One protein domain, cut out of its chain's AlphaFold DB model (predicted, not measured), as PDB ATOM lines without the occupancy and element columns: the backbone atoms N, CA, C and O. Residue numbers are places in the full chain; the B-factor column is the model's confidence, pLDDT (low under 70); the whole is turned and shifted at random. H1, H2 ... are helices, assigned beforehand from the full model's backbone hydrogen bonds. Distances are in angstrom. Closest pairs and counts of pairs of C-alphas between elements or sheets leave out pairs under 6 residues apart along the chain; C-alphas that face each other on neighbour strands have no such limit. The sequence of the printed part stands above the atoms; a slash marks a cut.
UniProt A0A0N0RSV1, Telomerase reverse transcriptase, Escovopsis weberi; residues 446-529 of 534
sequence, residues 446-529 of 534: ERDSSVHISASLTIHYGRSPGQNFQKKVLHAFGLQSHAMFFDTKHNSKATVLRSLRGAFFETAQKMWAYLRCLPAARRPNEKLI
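What this domain is: This is residues 446 to 529 of the 534 residues of the protein "Telomerase reverse transcriptase" of Escovopsis weberi (UniProt A0A0N0RSV1). Picture a helical hairpin, H2 with the longer H3 folded back beside it, with tiny H1 packed on H3 and residues 446 to 451 sticking out. The 84 printed residues hold three named helices, in the order H1, H2, H3, and no named strand: all helix. The whole is loose, radius of gyration of the C-alphas 14.9 A, spanning 46 by 32 by 17 A.

How they stand to each other: Start at H1, residues 453 to 456; it touches H3, residues 493 to 517, at 509 to 514 alone, closest C-alphas Ser 454 and Ala 513, 5.9 A. H1 is apart from H2, residues 465 to 480. The hairpin H2 and H3 touch, closest C-alphas Gln 480 and Ala 503, 5.6 A, at a shallow tilt of 31 degrees, opposite ways. In H2 and H3 every O i to N i+4 pair is within hydrogen-bond range; H1 is too short for one.

Where its parts are: Find C-alpha 453 at (52.831, 37.528, 88.007); H1 runs 5.6 A. H2 runs 22.4 A. H3 runs 36.2 A to C-alpha 517 at (52.102, 26.245, 86.559).

The domain as a whole: The printed part has no cut. The H2 to H3 link, residues 481 to 492, is long. Look for pLDDT under 70 at residues 446 to 455, 463, 521 and 526 to 529.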
ATOM      1  N   GLU A 446      49.786  49.579  91.256       58.88
ATOM      2  CA  GLU A 446      50.387  49.893  89.961       58.88
ATOM      3  C   GLU A 446      51.328  48.759  89.551       58.88
ATOM      4  O   GLU A 446      52.290  48.408  90.240       58.88
ATOM      5  N   ARG A 447      50.972  48.123  88.437       56.25
ATOM      6  CA  ARG A 447      51.697  46.994  87.872       56.25
ATOM      7  C   ARG A 447      52.799  47.543  86.982       56.25
ATOM      8  O   ARG A 447      52.502  48.246  86.021       56.25
ATOM      9  N   ASP A 448      54.036  47.119  87.219       53.44
ATOM     10  CA  ASP A 448      55.019  47.084  86.140       53.44
ATOM     11  C   ASP A 448      54.492  46.091  85.096       53.44
ATOM     12  O   ASP A 448      54.523  44.874  85.300       53.44
ATOM     13  N   SER A 449      53.975  46.602  83.979       49.12
ATOM     14  CA  SER A 449      53.452  45.811  82.852       49.12
ATOM     15  C   SER A 449      54.480  44.820  82.284       49.12
ATOM     16  O   SER A 449      54.118  43.869  81.595       49.12
ATOM     17  N   SER A 450      55.756  45.008  82.623       51.16
ATOM     18  CA  SER A 450      56.897  44.185  82.228       51.16
ATOM     19  C   SER A 450      57.119  42.925  83.081       51.16
ATOM     20  O   SER A 450      57.904  42.060  82.685       51.16
ATOM     21  N   VAL A 451      56.464  42.777  84.245       61.12
ATOM     22  CA  VAL A 451      56.702  41.645  85.161       61.12
ATOM     23  C   VAL A 451      55.509  40.693  85.181       61.12
ATOM     24  O   VAL A 451      54.458  40.980  85.754       61.12
ATOM     25  N   HIS A 452      55.690  39.495  84.620       65.38
ATOM     26  CA  HIS A 452      54.697  38.430  84.749       65.38
ATOM     27  C   HIS A 452      54.485  38.049  86.221       65.38
ATOM     28  O   HIS A 452      55.438  37.806  86.962       65.38
ATOM     29  N   ILE A 453      53.222  37.913  86.637       69.00
ATOM     30  CA  ILE A 453      52.831  37.528  88.007       69.00
ATOM     31  C   ILE A 453      53.502  36.213  88.432       69.00
ATOM     32  O   ILE A 453      53.925  36.068  89.581       69.00
ATOM     33  N   SER A 454      53.692  35.290  87.485       66.19
ATOM     34  CA  SER A 454      54.418  34.037  87.699       66.19
ATOM     35  C   SER A 454      55.854  34.260  88.194       66.19
ATOM     36  O   SER A 454      56.301  33.530  89.070       66.19
ATOM     37  N   ALA A 455      56.569  35.302  87.767       68.94
ATOM     38  CA  ALA A 455      57.937  35.578  88.222       68.94
ATOM     39  C   ALA A 455      58.042  35.911  89.727       68.94
ATOM     40  O   ALA A 455      59.128  35.867  90.304       68.94
ATOM     41  N   SER A 456      56.920  36.233  90.378       73.88
ATOM     42  CA  SER A 456      56.854  36.538  91.815       73.88
ATOM     43  C   SER A 456      56.494  35.339  92.693       73.88
ATOM     44  O   SER A 456      56.503  35.464  93.916       73.88
ATOM     45  N   LEU A 457      56.115  34.209  92.094       77.81
ATOM     46  CA  LEU A 457      55.584  33.051  92.807       77.81
ATOM     47  C   LEU A 457      56.652  31.966  92.962       77.81
ATOM     48  O   LEU A 457      57.455  31.747  92.061       77.81
ATOM     49  N   THR A 458      56.619  31.272  94.100       80.31
ATOM     50  CA  THR A 458      57.381  30.037  94.335       80.31
ATOM     51  C   THR A 458      56.397  28.886  94.445       80.31
ATOM     52  O   THR A 458      55.518  28.911  95.313       80.31
ATOM     53  N   ILE A 459      56.568  27.890  93.590       78.81
ATOM     54  CA  ILE A 459      55.734  26.701  93.502       78.81
ATOM     55  C   ILE A 459      56.467  25.532  94.126       78.81
ATOM     56  O   ILE A 459      57.651  25.304  93.881       78.81
ATOM     57  N   HIS A 460      55.727  24.805  94.953       75.81
ATOM     58  CA  HIS A 460      56.213  23.605  95.609       75.81
ATOM     59  C   HIS A 460      55.658  22.387  94.896       75.81
ATOM     60  O   HIS A 460      54.466  22.095  94.999       75.81
ATOM     61  N   TYR A 461      56.535  21.654  94.220       71.62
ATOM     62  CA  TYR A 461      56.181  20.428  93.516       71.62
ATOM     63  C   TYR A 461      56.330  19.174  94.410       71.62
ATOM     64  O   TYR A 461      56.901  18.147  94.045       71.62
ATOM     65  N   GLY A 462      55.853  19.284  95.654       71.12
ATOM     66  CA  GLY A 462      55.930  18.226  96.667       71.12
ATOM     67  C   GLY A 462      54.793  17.197  96.589       71.12
ATOM     68  O   GLY A 462      53.922  17.272  95.727       71.12
ATOM     69  N   ARG A 463      54.777  16.254  97.546       67.75
ATOM     70  CA  ARG A 463      53.767  15.174  97.633       67.75
ATOM     71  C   ARG A 463      52.330  15.675  97.840       67.75
ATOM     72  O   ARG A 463      51.402  15.028  97.379       67.75
ATOM     73  N   SER A 464      52.142  16.821  98.502       74.50
ATOM     74  CA  SER A 464      50.827  17.418  98.793       74.50
ATOM     75  C   SER A 464      50.656  18.793  98.118       74.50
ATOM     76  O   SER A 464      50.716  19.836  98.778       74.50
ATOM     77  N   PRO A 465      50.459  18.849  96.784       75.69
ATOM     78  CA  PRO A 465      50.356  20.117  96.060       75.69
ATOM     79  C   PRO A 465      49.145  20.957  96.498       75.69
ATOM     80  O   PRO A 465      49.269  22.177  96.586       75.69
ATOM     81  N   GLY A 466      48.016  20.327  96.852       76.50
ATOM     82  CA  GLY A 466      46.790  21.021  97.277       76.50
ATOM     83  C   GLY A 466      46.923  21.786  98.600       76.50
ATOM     84  O   GLY A 466      46.637  22.979  98.654       76.50
ATOM     85  N   GLN A 467      47.449  21.154  99.653       79.50
ATOM     86  CA  GLN A 467      47.668  21.828 100.945       79.50
ATOM     87  C   GLN A 467      48.710  22.949 100.839       79.50
ATOM     88  O   GLN A 467      48.564  24.016 101.437       79.50
ATOM     89  N   ASN A 468      49.776  22.725 100.061       81.69
ATOM     90  CA  ASN A 468      50.783  23.754  99.812       81.69
ATOM     91  C   ASN A 468      50.197  24.936  99.039       81.69
ATOM     92  O   ASN A 468      50.515  26.081  99.357       81.69
ATOM     93  N   PHE A 469      49.327  24.668  98.068       82.75
ATOM     94  CA  PHE A 469      48.583  25.692  97.350       82.75
ATOM     95  C   PHE A 469      47.713  26.526  98.299       82.75
ATOM     96  O   PHE A 469      47.881  27.743  98.330       82.75
ATOM     97  N   GLN A 470      46.888  25.896  99.142       82.88
ATOM     98  CA  GLN A 470      46.041  26.601 100.113       82.88
ATOM     99  C   GLN A 470      46.875  27.496 101.043       82.88
ATOM    100  O   GLN A 470      46.640  28.701 101.134       82.88
ATOM    101  N   LYS A 471      47.930  26.944 101.660       83.88
ATOM    102  CA  LYS A 471      48.848  27.706 102.526       83.88
ATOM    103  C   LYS A 471      49.490  28.883 101.788       83.88
ATOM    104  O   LYS A 471      49.625  29.965 102.353       83.88
ATOM    105  N   LYS A 472      49.894  28.693 100.527       84.00
ATOM    106  CA  LYS A 472      50.506  29.747  99.704       84.00
ATOM    107  C   LYS A 472      49.521  30.852  99.350       84.00
ATOM    108  O   LYS A 472      49.918  32.013  99.392       84.00
ATOM    109  N   VAL A 473      48.276  30.514  99.023       84.88
ATOM    110  CA  VAL A 473      47.217  31.487  98.725       84.88
ATOM    111  C   VAL A 473      46.881  32.298  99.976       84.88
ATOM    112  O   VAL A 473      46.929  33.527  99.921       84.88
ATOM    113  N   LEU A 474      46.673  31.641 101.122       85.31
ATOM    114  CA  LEU A 474      46.421  32.310 102.403       85.31
ATOM    115  C   LEU A 474      47.575  33.227 102.817       85.31
ATOM    116  O   LEU A 474      47.366  34.379 103.186       85.31
ATOM    117  N   HIS A 475      48.816  32.757 102.685       85.19
ATOM    118  CA  HIS A 475      49.988  33.581 102.965       85.19
ATOM    119  C   HIS A 475      50.116  34.757 101.981       85.19
ATOM    120  O   HIS A 475      50.490  35.862 102.374       85.19
ATOM    121  N   ALA A 476      49.807  34.556 100.696       84.06
ATOM    122  CA  ALA A 476      49.824  35.627  99.701       84.06
ATOM    123  C   ALA A 476      48.782  36.712 100.007       84.06
ATOM    124  O   ALA A 476      49.105  37.895  99.848       84.06
ATOM    125  N   PHE A 477      47.596  36.308 100.477       86.44
ATOM    126  CA  PHE A 477      46.563  37.207 100.980       86.44
ATOM    127  C   PHE A 477      47.046  37.945 102.228       86.44
ATOM    128  O   PHE A 477      47.050  39.169 102.225       86.44
ATOM    129  N   GLY A 478      47.576  37.243 103.237       84.88
ATOM    130  CA  GLY A 478      48.131  37.863 104.449       84.88
ATOM    131  C   GLY A 478      49.204  38.921 104.160       84.88
ATOM    132  O   GLY A 478      49.194  39.995 104.750       84.88
ATOM    133  N   LEU A 479      50.075  38.684 103.170       81.25
ATOM    134  CA  LEU A 479      51.052  39.677 102.702       81.25
ATOM    135  C   LEU A 479      50.420  40.898 102.006       81.25
ATOM    136  O   LEU A 479      51.048  41.957 101.945       81.25
ATOM    137  N   GLN A 480      49.234  40.761 101.403       80.62
ATOM    138  CA  GLN A 480      48.517  41.903 100.820       80.62
ATOM    139  C   GLN A 480      47.681  42.656 101.855       80.62
ATOM    140  O   GLN A 480      47.520  43.868 101.727       80.62
ATOM    141  N   SER A 481      47.211  41.943 102.871       84.38
ATOM    142  CA  SER A 481      46.163  42.330 103.810       84.38
ATOM    143  C   SER A 481      46.733  42.866 105.126       84.38
ATOM    144  O   SER A 481      46.399  42.386 106.205       84.38
ATOM    145  N   HIS A 482      47.619  43.865 105.050       86.31
ATOM    146  CA  HIS A 482      48.129  44.522 106.257       86.31
ATOM    147  C   HIS A 482      46.999  45.277 106.976       86.31
ATOM    148  O   HIS A 482      46.231  45.990 106.330       86.31
ATOM    149  N   ALA A 483      46.937  45.178 108.310       86.56
ATOM    150  CA  ALA A 483      45.853  45.741 109.128       86.56
ATOM    151  C   ALA A 483      45.615  47.246 108.887       86.56
ATOM    152  O   ALA A 483      44.478  47.710 108.919       86.56
ATOM    153  N   MET A 484      46.676  47.990 108.551       88.25
ATOM    154  CA  MET A 484      46.615  49.425 108.233       88.25
ATOM    155  C   MET A 484      45.638  49.797 107.109       88.25
ATOM    156  O   MET A 484      45.134  50.914 107.084       88.25
ATOM    157  N   PHE A 485      45.361  48.882 106.174       87.75
ATOM    158  CA  PHE A 485      44.446  49.141 105.059       87.75
ATOM    159  C   PHE A 485      42.973  48.920 105.421       87.75
ATOM    160  O   PHE A 485      42.096  49.320 104.658       87.75
ATOM    161  N   PHE A 486      42.695  48.278 106.561       88.94
ATOM    162  CA  PHE A 486      41.343  47.901 106.978       88.94
ATOM    163  C   PHE A 486      40.849  48.646 108.220       88.94
ATOM    164  O   PHE A 486      39.720  48.424 108.648       88.94
ATOM    165  N   ASP A 487      41.657  49.540 108.795       89.81
ATOM    166  CA  ASP A 487      41.226  50.366 109.922       89.81
ATOM    167  C   ASP A 487      40.233  51.443 109.453       89.81
ATOM    168  O   ASP A 487      40.602  52.440 108.824       89.81
ATOM    169  N   THR A 488      38.961  51.233 109.791       88.31
ATOM    170  CA  THR A 488      37.836  52.126 109.477       88.31
ATOM    171  C   THR A 488      37.826  53.416 110.298       88.31
ATOM    172  O   THR A 488      37.038  54.310 110.001       88.31
ATOM    173  N   LYS A 489      38.680  53.539 111.327       87.50
ATOM    174  CA  LYS A 489      38.830  54.790 112.091       87.50
ATOM    175  C   LYS A 489      39.652  55.827 111.332       87.50
ATOM    176  O   LYS A 489      39.459  57.018 111.540       87.50
ATOM    177  N   HIS A 490      40.596  55.382 110.503       86.50
ATOM    178  CA  HIS A 490      41.469  56.268 109.725       86.50
ATOM    179  C   HIS A 490      41.052  56.355 108.259       86.50
ATOM    180  O   HIS A 490      41.034  57.450 107.698       86.50
ATOM    181  N   ASN A 491      40.715  55.211 107.657       89.25
ATOM    182  CA  ASN A 491      40.289  55.116 106.267       89.25
ATOM    183  C   ASN A 491      38.763  55.067 106.168       89.25
ATOM    184  O   ASN A 491      38.107  54.355 106.929       89.25
ATOM    185  N   SER A 492      38.189  55.737 105.169       89.94
ATOM    186  CA  SER A 492      36.770  55.590 104.852       89.94
ATOM    187  C   SER A 492      36.406  54.149 104.486       89.94
ATOM    188  O   SER A 492      37.206  53.381 103.938       89.94
ATOM    189  N   LYS A 493      35.133  53.796 104.710       92.00
ATOM    190  CA  LYS A 493      34.576  52.492 104.310       92.00
ATOM    191  C   LYS A 493      34.823  52.199 102.825       92.00
ATOM    192  O   LYS A 493      35.167  51.075 102.472       92.00
ATOM    193  N   ALA A 494      34.720  53.210 101.959       90.50
ATOM    194  CA  ALA A 494      34.972  53.069 100.526       90.50
ATOM    195  C   ALA A 494      36.430  52.673 100.223       90.50
ATOM    196  O   ALA A 494      36.677  51.791  99.395       90.50
ATOM    197  N   THR A 495      37.405  53.283 100.902       89.25
ATOM    198  CA  THR A 495      38.830  52.965 100.718       89.25
ATOM    199  C   THR A 495      39.209  51.609 101.304       89.25
ATOM    200  O   THR A 495      39.965  50.868 100.668       89.25
ATOM    201  N   VAL A 496      38.623  51.231 102.442       91.44
ATOM    202  CA  VAL A 496      38.763  49.886 103.016       91.44
ATOM    203  C   VAL A 496      38.231  48.825 102.047       91.44
ATOM    204  O   VAL A 496      38.956  47.893 101.699       91.44
ATOM    205  N   LEU A 497      37.011  48.998 101.520       91.19
ATOM    206  CA  LEU A 497      36.415  48.071 100.549       91.19
ATOM    207  C   LEU A 497      37.225  47.990  99.249       91.19
ATOM    208  O   LEU A 497      37.417  46.904  98.702       91.19
ATOM    209  N   ARG A 498      37.753  49.119  98.761       89.25
ATOM    210  CA  ARG A 498      38.619  49.145  97.573       89.25
ATOM    211  C   ARG A 498      39.926  48.388  97.808       89.25
ATOM    212  O   ARG A 498      40.348  47.630  96.936       89.25
ATOM    213  N   SER A 499      40.542  48.565  98.977       89.56
ATOM    214  CA  SER A 499      41.768  47.854  99.361       89.56
ATOM    215  C   SER A 499      41.518  46.352  99.509       89.56
ATOM    216  O   SER A 499      42.311  45.546  99.026       89.56
ATOM    217  N   LEU A 500      40.374  45.970 100.086       90.25
ATOM    218  CA  LEU A 500      39.943  44.578 100.196       90.25
ATOM    219  C   LEU A 500      39.723  43.946  98.814       90.25
ATOM    220  O   LEU A 500      40.271  42.882  98.526       90.25
ATOM    221  N   ARG A 501      39.007  44.636  97.916       90.00
ATOM    222  CA  ARG A 501      38.824  44.205  96.520       90.00
ATOM    223  C   ARG A 501      40.165  44.036  95.805       90.00
ATOM    224  O   ARG A 501      40.352  43.050  95.100       90.00
ATOM    225  N   GLY A 502      41.101  44.967  95.997       87.00
ATOM    226  CA  GLY A 502      42.454  44.882  95.442       87.00
ATOM    227  C   GLY A 502      43.235  43.672  95.962       87.00
ATOM    228  O   GLY A 502      43.839  42.942  95.173       87.00
ATOM    229  N   ALA A 503      43.170  43.403  97.270       88.25
ATOM    230  CA  ALA A 503      43.804  42.241  97.890       88.25
ATOM    231  C   ALA A 503      43.227  40.913  97.369       88.25
ATOM    232  O   ALA A 503      43.995  40.013  97.011       88.25
ATOM    233  N   PHE A 504      41.898  40.801  97.255       89.31
ATOM    234  CA  PHE A 504      41.244  39.631  96.660       89.31
ATOM    235  C   PHE A 504      41.618  39.454  95.193       89.31
ATOM    236  O   PHE A 504      41.988  38.355  94.788       89.31
ATOM    237  N   PHE A 505      41.598  40.530  94.407       88.00
ATOM    238  CA  PHE A 505      41.936  40.480  92.988       88.00
ATOM    239  C   PHE A 505      43.377  40.009  92.752       88.00
ATOM    240  O   PHE A 505      43.605  39.087  91.968       88.00
ATOM    241  N   GLU A 506      44.363  40.568  93.462       84.56
ATOM    242  CA  GLU A 506      45.752  40.103  93.357       84.56
ATOM    243  C   GLU A 506      45.924  38.654  93.813       84.56
ATOM    244  O   GLU A 506      46.703  37.899  93.226       84.56
ATOM    245  N   THR A 507      45.228  38.268  94.882       87.75
ATOM    246  CA  THR A 507      45.281  36.904  95.407       87.75
ATOM    247  C   THR A 507      44.703  35.928  94.388       87.75
ATOM    248  O   THR A 507      45.356  34.932  94.087       87.75
ATOM    249  N   ALA A 508      43.567  36.255  93.767       87.75
ATOM    250  CA  ALA A 508      42.956  35.474  92.696       87.75
ATOM    251  C   ALA A 508      43.878  35.359  91.471       87.75
ATOM    252  O   ALA A 508      44.056  34.273  90.923       87.75
ATOM    253  N   GLN A 509      44.554  36.441  91.071       86.00
ATOM    254  CA  GLN A 509      45.528  36.388  89.975       86.00
ATOM    255  C   GLN A 509      46.736  35.497  90.299       86.00
ATOM    256  O   GLN A 509      47.177  34.713  89.456       86.00
ATOM    257  N   LYS A 510      47.283  35.603  91.517       85.25
ATOM    258  CA  LYS A 510      48.392  34.752  91.981       85.25
ATOM    259  C   LYS A 510      47.969  33.291  92.068       85.25
ATOM    260  O   LYS A 510      48.727  32.418  91.654       85.25
ATOM    261  N   MET A 511      46.762  33.043  92.560       85.62
ATOM    262  CA  MET A 511      46.139  31.729  92.633       85.62
ATOM    263  C   MET A 511      46.003  31.111  91.236       85.62
ATOM    264  O   MET A 511      46.506  30.015  90.997       85.62
ATOM    265  N   TRP A 512      45.425  31.846  90.284       85.56
ATOM    266  CA  TRP A 512      45.295  31.411  88.894       85.56
ATOM    267  C   TRP A 512      46.655  31.128  88.242       85.56
ATOM    268  O   TRP A 512      46.850  30.085  87.614       85.56
ATOM    269  N   ALA A 513      47.636  32.015  88.435       84.56
ATOM    270  CA  ALA A 513      48.986  31.821  87.914       84.56
ATOM    271  C   ALA A 513      49.673  30.585  88.526       84.56
ATOM    272  O   ALA A 513      50.357  29.855  87.808       84.56
ATOM    273  N   TYR A 514      49.468  30.321  89.821       84.31
ATOM    274  CA  TYR A 514      49.970  29.122  90.495       84.31
ATOM    275  C   TYR A 514      49.353  27.851  89.894       84.31
ATOM    276  O   TYR A 514      50.086  26.936  89.525       84.31
ATOM    277  N   LEU A 515      48.025  27.813  89.720       82.81
ATOM    278  CA  LEU A 515      47.309  26.671  89.135       82.81
ATOM    279  C   LEU A 515      47.770  26.350  87.709       82.81
ATOM    280  O   LEU A 515      47.922  25.182  87.352       82.81
ATOM    281  N   ARG A 516      48.047  27.375  86.893       83.38
ATOM    282  CA  ARG A 516      48.552  27.187  85.522       83.38
ATOM    283  C   ARG A 516      49.946  26.579  85.457       83.38
ATOM    284  O   ARG A 516      50.280  25.949  84.458       83.38
ATOM    285  N   CYS A 517      50.751  26.783  86.490       79.50
ATOM    286  CA  CYS A 517      52.102  26.245  86.559       79.50
ATOM    287  C   CYS A 517      52.149  24.824  87.151       79.50
ATOM    288  O   CYS A 517      53.196  24.177  87.076       79.50
ATOM    289  N   LEU A 518      51.041  24.337  87.729       79.06
ATOM    290  CA  LEU A 518      50.889  22.939  88.119       79.06
ATOM    291  C   LEU A 518      50.477  22.077  86.908       79.06
ATOM    292  O   LEU A 518      49.629  22.503  86.109       79.06
ATOM    293  N   PRO A 519      51.016  20.847  86.783       74.56
ATOM    294  CA  PRO A 519      50.529  19.866  85.816       74.56
ATOM    295  C   PRO A 519      49.028  19.614  85.990       74.56
ATOM    296  O   PRO A 519      48.549  19.578  87.122       74.56
ATOM    297  N   ALA A 520      48.294  19.392  84.892       72.06
ATOM    298  CA  ALA A 520      46.836  19.216  84.918       72.06
ATOM    299  C   ALA A 520      46.383  18.130  85.913       72.06
ATOM    300  O   ALA A 520      45.495  18.382  86.719       72.06
ATOM    301  N   ALA A 521      47.078  16.988  85.939       68.94
ATOM    302  CA  ALA A 521      46.796  15.866  86.838       68.94
ATOM    303  C   ALA A 521      47.046  16.155  88.334       68.94
ATOM    304  O   ALA A 521      46.648  15.372  89.187       68.94
ATOM    305  N   ARG A 522      47.743  17.250  88.669       72.00
ATOM    306  CA  ARG A 522      48.106  17.626  90.048       72.00
ATOM    307  C   ARG A 522      47.430  18.912  90.516       72.00
ATOM    308  O   ARG A 522      47.800  19.451  91.561       72.00
ATOM    309  N   ARG A 523      46.483  19.440  89.738       77.62
ATOM    310  CA  ARG A 523      45.698  20.603  90.156       77.62
ATOM    311  C   ARG A 523      44.779  20.192  91.314       77.62
ATOM    312  O   ARG A 523      44.234  19.091  91.274       77.62
ATOM    313  N   PRO A 524      44.654  21.022  92.365       71.19
ATOM    314  CA  PRO A 524      43.744  20.739  93.465       71.19
ATOM    315  C   PRO A 524      42.311  20.601  92.946       71.19
ATOM    316  O   PRO A 524      41.915  21.317  92.026       71.19
ATOM    317  N   ASN A 525      41.563  19.674  93.545       71.06
ATOM    318  CA  ASN A 525      40.144  19.484  93.265       71.06
ATOM    319  C   ASN A 525      39.352  20.740  93.681       71.06
ATOM    320  O   ASN A 525      39.787  21.473  94.571       71.06
ATOM    321  N   GLU A 526      38.191  20.977  93.075       67.12
ATOM    322  CA  GLU A 526      37.364  22.169  93.316       67.12
ATOM    323  C   GLU A 526      36.961  22.308  94.794       67.12
ATOM    324  O   GLU A 526      36.983  23.411  95.333       67.12
ATOM    325  N   LYS A 527      36.772  21.182  95.494       65.94
ATOM    326  CA  LYS A 527      36.510  21.115  96.946       65.94
ATOM    327  C   LYS A 527      37.631  21.656  97.845       65.94
ATOM    328  O   LYS A 527      37.410  21.943  99.008       65.94
ATOM    329  N   LEU A 528      38.866  21.746  97.349       64.81
ATOM    330  CA  LEU A 528      39.988  22.369  98.075       64.81
ATOM    331  C   LEU A 528      40.085  23.878  97.801       64.81
ATOM    332  O   LEU A 528      40.881  24.572  98.436       64.81
ATOM    333  N   ILE A 529      39.345  24.364  96.803       60.94
ATOM    334  CA  ILE A 529      39.329  25.755  96.354       60.94
ATOM    335  C   ILE A 529      38.126  26.487  96.954       60.94
ATOM    336  O   ILE A 529      38.287  27.604  97.446       60.94
TER     337      ILE A 529